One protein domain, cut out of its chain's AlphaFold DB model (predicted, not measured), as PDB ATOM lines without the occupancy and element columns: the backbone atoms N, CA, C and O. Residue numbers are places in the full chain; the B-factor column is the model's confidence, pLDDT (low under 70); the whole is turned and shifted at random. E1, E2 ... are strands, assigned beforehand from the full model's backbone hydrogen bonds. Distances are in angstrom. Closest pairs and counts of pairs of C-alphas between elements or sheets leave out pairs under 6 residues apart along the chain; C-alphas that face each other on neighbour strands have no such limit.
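What this domain is: This is residues 56 to 107 of the 140 residues of an uncharacterized protein of Mucilaginibacter hurinus (UniProt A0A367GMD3). There is little regular structure: a long looping stretch, residues 56 to 78, leads into two small strand pairs, E1 with E4 and the hairpin of E2 and E3, with a corner between E1 and E2. The 52 printed residues hold no named helix and four named strands, E1 to E4 along the chain, with 12 residues, under half; the class is all strand, and both sheets are antiparallel. The whole is only just compact, close to loose, with a radius of gyration of the C-alphas of 11.6 A, and only just flat, spanning 34 by 26 by 14 A.

Where its parts are: C-alpha 56 is at (172.728, 111.954, 111.827). E1 is residues 79 to 81, 6.6 A; E2 is 84 to 86, 6.5 A; E3 is 96 to 98, 6.9 A; E4 is 105 to 107, 6.5 A, ending at C-alpha 107 (173.083, 88.685, 119.327).

How they stand to each other: E1 and E4 are antiparallel at 156 degrees, with N 79 and O 107 within hydrogen-bond range at 2.7 A. E1 runs on into E2 at 100 degrees. The hairpin E2 and E3 is antiparallel at 127 degrees, with N 86 and O 96 at 2.7 A.

The domain as a whole: The farthest C-alphas, Ser 56 and Asp 101, are 35.7 A apart. The printed part has no cut; no printed residue is under 70 in pLDDT.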
ATOM      1  N   SER A  56     172.745 112.183 113.268       80.00
ATOM      2  CA  SER A  56     172.728 111.954 111.827       80.00
ATOM      3  C   SER A  56     173.493 110.679 111.474       80.00
ATOM      4  O   SER A  56     174.685 110.571 111.763       80.00
ATOM      5  N   GLY A  57     172.805 109.719 110.850       86.12
ATOM      6  CA  GLY A  57     173.393 108.458 110.382       86.12
ATOM      7  C   GLY A  57     173.609 107.394 111.463       86.12
ATOM      8  O   GLY A  57     174.148 106.332 111.161       86.12
ATOM      9  N   LEU A  58     173.190 107.637 112.711       92.19
ATOM     10  CA  LEU A  58     173.258 106.636 113.775       92.19
ATOM     11  C   LEU A  58     172.135 105.609 113.626       92.19
ATOM     12  O   LEU A  58     170.958 105.928 113.781       92.19
ATOM     13  N   ILE A  59     172.523 104.361 113.386       93.62
ATOM     14  CA  ILE A  59     171.596 103.236 113.201       93.62
ATOM     15  C   ILE A  59     171.477 102.333 114.437       93.62
ATOM     16  O   ILE A  59     170.504 101.592 114.556       93.62
ATOM     17  N   ALA A  60     172.444 102.380 115.360       94.06
ATOM     18  CA  ALA A  60     172.418 101.622 116.611       94.06
ATOM     19  C   ALA A  60     173.358 102.228 117.667       94.06
ATOM     20  O   ALA A  60     174.447 102.704 117.335       94.06
ATOM     21  N   TYR A  61     172.954 102.184 118.938       94.88
ATOM     22  CA  TYR A  61     173.777 102.594 120.076       94.88
ATOM     23  C   TYR A  61     173.499 101.728 121.310       94.88
ATOM     24  O   TYR A  61     172.462 101.863 121.956       94.88
ATOM     25  N   TRP A  62     174.461 100.875 121.667       94.75
ATOM     26  CA  TRP A  62     174.416 100.045 122.874       94.75
ATOM     27  C   TRP A  62     175.347 100.626 123.942       94.75
ATOM     28  O   TRP A  62     176.568 100.610 123.788       94.75
ATOM     29  N   ASN A  63     174.773 101.144 125.031       92.00
ATOM     30  CA  ASN A  63     175.529 101.700 126.163       92.00
ATOM     31  C   ASN A  63     175.955 100.637 127.195       92.00
ATOM     32  O   ASN A  63     176.670 100.957 128.140       92.00
ATOM     33  N   PHE A  64     175.499  99.397 127.005       91.81
ATOM     34  CA  PHE A  64     175.771  98.233 127.842       91.81
ATOM     35  C   PHE A  64     175.386  98.363 129.316       91.81
ATOM     36  O   PHE A  64     175.932  97.611 130.105       91.81
ATOM     37  N   ASP A  65     174.412  99.209 129.679       89.75
ATOM     38  CA  ASP A  65     173.958  99.419 131.067       89.75
ATOM     39  C   ASP A  65     173.105  98.253 131.604       89.75
ATOM     40  O   ASP A  65     171.889  98.348 131.790       89.75
ATOM     41  N   ASN A  66     173.743  97.092 131.773       89.62
ATOM     42  CA  ASN A  66     173.142  95.843 132.256       89.62
ATOM     43  C   ASN A  66     171.936  95.317 131.438       89.62
ATOM     44  O   ASN A  66     171.194  94.445 131.886       89.62
ATOM     45  N   ASN A  67     171.740  95.830 130.223       94.31
ATOM     46  CA  ASN A  67     170.853  95.277 129.206       94.31
ATOM     47  C   ASN A  67     171.502  95.365 127.806       94.31
ATOM     48  O   ASN A  67     172.641  95.821 127.662       94.31
ATOM     49  N   GLY A  68     170.791  94.877 126.788       93.50
ATOM     50  CA  GLY A  68     171.188  94.945 125.377       93.50
ATOM     51  C   GLY A  68     170.409  95.995 124.595       93.50
ATOM     52  O   GLY A  68     170.323  95.903 123.376       93.50
ATOM     53  N   ASN A  69     169.789  96.963 125.267       96.12
ATOM     54  CA  ASN A  69     168.895  97.901 124.609       96.12
ATOM     55  C   ASN A  69     169.672  98.815 123.661       96.12
ATOM     56  O   ASN A  69     170.798  99.238 123.925       96.12
ATOM     57  N   ASP A  70     169.018  99.121 122.551       95.50
ATOM     58  CA  ASP A  70     169.482 100.092 121.574       95.50
ATOM     59  C   ASP A  70     168.844 101.437 121.902       95.50
ATOM     60  O   ASP A  70     167.621 101.579 121.869       95.50
ATOM     61  N   LEU A  71     169.687 102.411 122.230       94.06
ATOM     62  CA  LEU A  71     169.299 103.768 122.598       94.06
ATOM     63  C   LEU A  71     169.348 104.738 121.410       94.06
ATOM     64  O   LEU A  71     169.122 105.931 121.596       94.06
ATOM     65  N   SER A  72     169.622 104.255 120.191       92.62
ATOM     66  CA  SER A  72     169.532 105.083 118.978       92.62
ATOM     67  C   SER A  72     168.089 105.429 118.592       92.62
ATOM     68  O   SER A  72     167.868 106.375 117.844       92.62
ATOM     69  N   GLY A  73     167.114 104.662 119.095       91.06
ATOM     70  CA  GLY A  73     165.703 104.773 118.721       91.06
ATOM     71  C   GLY A  73     165.298 103.906 117.525       91.06
ATOM     72  O   GLY A  73     164.127 103.915 117.158       91.06
ATOM     73  N   ASN A  74     166.218 103.122 116.951       92.62
ATOM     74  CA  ASN A  74     165.946 102.277 115.780       92.62
ATOM     75  C   ASN A  74     165.514 100.840 116.127       92.62
ATOM     76  O   ASN A  74     165.248 100.044 115.229       92.62
ATOM     77  N   GLY A  75     165.430 100.495 117.415       95.12
ATOM     78  CA  GLY A  75     164.904  99.205 117.870       95.12
ATOM     79  C   GLY A  75     165.835  98.014 117.627       95.12
ATOM     80  O   GLY A  75     165.392  96.869 117.704       95.12
ATOM     81  N   ASN A  76     167.125  98.250 117.379       96.62
ATOM     82  CA  ASN A  76     168.118  97.204 117.125       96.62
ATOM     83  C   ASN A  76     168.624  96.578 118.440       96.62
ATOM     84  O   ASN A  76     169.816  96.578 118.747       96.62
ATOM     85  N   HIS A  77     167.705  96.095 119.278       97.38
ATOM     86  CA  HIS A  77     168.023  95.550 120.598       97.38
ATOM     87  C   HIS A  77     168.835  94.251 120.503       97.38
ATOM     88  O   HIS A  77     168.521  93.346 119.732       97.38
ATOM     89  N   GLY A  78     169.876  94.160 121.322       96.75
ATOM     90  CA  GLY A  78     170.682  92.969 121.518       96.75
ATOM     91  C   GLY A  78     170.095  92.023 122.570       96.75
ATOM     92  O   GLY A  78     169.486  92.438 123.555       96.75
ATOM     93  N   ILE A  79     170.345  90.734 122.374       97.25
ATOM     94  CA  ILE A  79     170.014  89.627 123.268       97.25
ATOM     95  C   ILE A  79     171.318  89.116 123.876       97.25
ATOM     96  O   ILE A  79     172.279  88.815 123.165       97.25
ATOM     97  N   LEU A  80     171.362  89.043 125.202       96.25
ATOM     98  CA  LEU A  80     172.552  88.691 125.967       96.25
ATOM     99  C   LEU A  80     172.613  87.177 126.183       96.25
ATOM    100  O   LEU A  80     171.670  86.594 126.718       96.25
ATOM    101  N   HIS A  81     173.743  86.556 125.849       97.31
ATOM    102  CA  HIS A  81     173.980  85.129 126.061       97.31
ATOM    103  C   HIS A  81     175.241  84.927 126.900       97.31
ATOM    104  O   HIS A  81     176.342  85.247 126.460       97.31
ATOM    105  N   ASN A  82     175.082  84.402 128.118       95.12
ATOM    106  CA  ASN A  82     176.182  84.043 129.024       95.12
ATOM    107  C   ASN A  82     177.226  85.159 129.243       95.12
ATOM    108  O   ASN A  82     178.418  84.885 129.395       95.12
ATOM    109  N   VAL A  83     176.795  86.422 129.253       94.56
ATOM    110  CA  VAL A  83     177.655  87.580 129.539       94.56
ATOM    111  C   VAL A  83     177.478  88.044 130.982       94.56
ATOM    112  O   VAL A  83     176.418  87.878 131.581       94.56
ATOM    113  N   SER A  84     178.520  88.656 131.543       93.50
ATOM    114  CA  SER A  84     178.461  89.299 132.861       93.50
ATOM    115  C   SER A  84     178.875  90.760 132.751       93.50
ATOM    116  O   SER A  84     179.885  91.045 132.097       93.50
ATOM    117  N   SER A  85     178.157  91.657 133.423       93.62
ATOM    118  CA  SER A  85     178.498  93.080 133.498       93.62
ATOM    119  C   SER A  85     179.886  93.299 134.112       93.62
ATOM    120  O   SER A  85     180.376  92.504 134.924       93.62
ATOM    121  N   SER A  86     180.560  94.352 133.668       92.94
ATOM    122  CA  SER A  86     181.922  94.694 134.051       92.94
ATOM    123  C   SER A  86     182.133  96.202 134.074       92.94
ATOM    124  O   SER A  86     181.350  96.979 133.533       92.94
ATOM    125  N   ILE A  87     183.234  96.595 134.708       92.38
ATOM    126  CA  ILE A  87     183.627  97.989 134.853       92.38
ATOM    127  C   ILE A  87     184.063  98.527 133.485       92.38
ATOM    128  O   ILE A  87     184.954  97.959 132.850       92.38
ATOM    129  N   ASP A  88     183.450  99.624 133.046       93.00
ATOM    130  CA  ASP A  88     183.811 100.304 131.802       93.00
ATOM    131  C   ASP A  88     185.089 101.157 131.931       93.00
ATOM    132  O   ASP A  88     185.742 101.228 132.975       93.00
ATOM    133  N   ARG A  89     185.448 101.865 130.854       91.06
ATOM    134  CA  ARG A  89     186.632 102.746 130.816       91.06
ATOM    135  C   ARG A  89     186.571 103.948 131.768       91.06
ATOM    136  O   ARG A  89     187.588 104.609 131.978       91.06
ATOM    137  N   PHE A  90     185.402 104.252 132.321       92.94
ATOM    138  CA  PHE A  90     185.169 105.361 133.241       92.94
ATOM    139  C   PHE A  90     185.009 104.914 134.695       92.94
ATOM    140  O   PHE A  90     185.003 105.765 135.584       92.94
ATOM    141  N   GLY A  91     184.969 103.607 134.957       90.81
ATOM    142  CA  GLY A  91     184.756 103.064 136.294       90.81
ATOM    143  C   GLY A  91     183.298 102.701 136.588       90.81
ATOM    144  O   GLY A  91     183.001 102.339 137.725       90.81
ATOM    145  N   ASN A  92     182.394 102.766 135.605       92.12
ATOM    146  CA  ASN A  92     180.995 102.392 135.794       92.12
ATOM    147  C   ASN A  92     180.877 100.862 135.835       92.12
ATOM    148  O   ASN A  92     181.205 100.212 134.840       92.12
ATOM    149  N   PRO A  93     180.393 100.262 136.937       90.75
ATOM    150  CA  PRO A  93     180.403  98.809 137.135       90.75
ATOM    151  C   PRO A  93     179.475  98.031 136.194       90.75
ATOM    152  O   PRO A  93     179.609  96.814 136.084       90.75
ATOM    153  N   LEU A  94     178.544  98.728 135.544       93.19
ATOM    154  CA  LEU A  94     177.582  98.171 134.603       93.19
ATOM    155  C   LEU A  94     177.799  98.677 133.177       93.19
ATOM    156  O   LEU A  94     176.951  98.418 132.353       93.19
ATOM    157  N   GLY A  95     178.878  99.403 132.865       90.56
ATOM    158  CA  GLY A  95     179.032 100.051 131.550       90.56
ATOM    159  C   GLY A  95     179.705  99.191 130.469       90.56
ATOM    160  O   GLY A  95     180.069  99.701 129.410       90.56
ATOM    161  N   ALA A  96     179.970  97.913 130.746       94.56
ATOM    162  CA  ALA A  96     180.620  96.997 129.813       94.56
ATOM    163  C   ALA A  96     180.213  95.543 130.073       94.56
ATOM    164  O   ALA A  96     179.809  95.190 131.180       94.56
ATOM    165  N   TYR A  97     180.414  94.671 129.083       95.25
ATOM    166  CA  TYR A  97     180.266  93.222 129.238       95.25
ATOM    167  C   TYR A  97     181.598  92.495 129.127       95.25
ATOM    168  O   TYR A  97     182.434  92.796 128.276       95.25
ATOM    169  N   LYS A  98     181.766  91.482 129.976       93.31
ATOM    170  CA  LYS A  98     182.866  90.526 129.903       93.31
ATOM    171  C   LYS A  98     182.390  89.258 129.203       93.31
ATOM    172  O   LYS A  98     181.462  88.603 129.682       93.31
ATOM    173  N   LEU A  99     183.070  88.905 128.116       92.19
ATOM    174  CA  LEU A  99     182.911  87.629 127.424       92.19
ATOM    175  C   LEU A  99     183.919  86.644 128.022       92.19
ATOM    176  O   LEU A  99     185.126  86.860 127.915       92.19
ATOM    177  N   LYS A 100     183.437  85.638 128.755       87.62
ATOM    178  CA  LYS A 100     184.296  84.752 129.557       87.62
ATOM    179  C   LYS A 100     184.798  83.554 128.754       87.62
ATOM    180  O   LYS A 100     185.915  83.096 128.982       87.62
ATOM    181  N   ASP A 101     183.967  83.043 127.857       87.50
ATOM    182  CA  ASP A 101     184.228  81.835 127.084       87.50
ATOM    183  C   ASP A 101     183.563  81.908 125.701       87.50
ATOM    184  O   ASP A 101     182.937  82.906 125.345       87.50
ATOM    185  N   ALA A 102     183.711  80.842 124.911       90.56
ATOM    186  CA  ALA A 102     183.162  80.746 123.559       90.56
ATOM    187  C   ALA A 102     181.620  80.769 123.502       90.56
ATOM    188  O   ALA A 102     181.057  80.892 122.419       90.56
ATOM    189  N   THR A 103     180.935  80.639 124.641       94.12
ATOM    190  CA  THR A 103     179.469  80.697 124.729       94.12
ATOM    191  C   THR A 103     178.959  82.076 125.145       94.12
ATOM    192  O   THR A 103     177.750  82.300 125.124       94.12
ATOM    193  N   SER A 104     179.854  83.001 125.511       95.19
ATOM    194  CA  SER A 104     179.515  84.385 125.838       95.19
ATOM    195  C   SER A 104     179.427  85.236 124.570       95.19
ATOM    196  O   SER A 104     180.449  85.533 123.950       95.19
ATOM    197  N   TYR A 105     178.229  85.691 124.204       95.50
ATOM    198  CA  TYR A 105     178.028  86.581 123.057       95.50
ATOM    199  C   TYR A 105     176.772  87.446 123.210       95.50
ATOM    200  O   TYR A 105     175.922  87.218 124.071       95.50
ATOM    201  N   ILE A 106     176.668  88.470 122.367       96.31
ATOM    202  CA  ILE A 106     175.479  89.312 122.245       96.31
ATOM    203  C   ILE A 106     174.988  89.179 120.808       96.31
ATOM    204  O   ILE A 106     175.758  89.389 119.873       96.31
ATOM    205  N   THR A 107     173.719  88.821 120.642       97.12
ATOM    206  CA  THR A 107     173.083  88.685 119.327       97.12
ATOM    207  C   THR A 107     172.213  89.893 119.069       97.12
ATOM    208  O   THR A 107     171.365  90.209 119.893       97.12
TER     209      THR A 107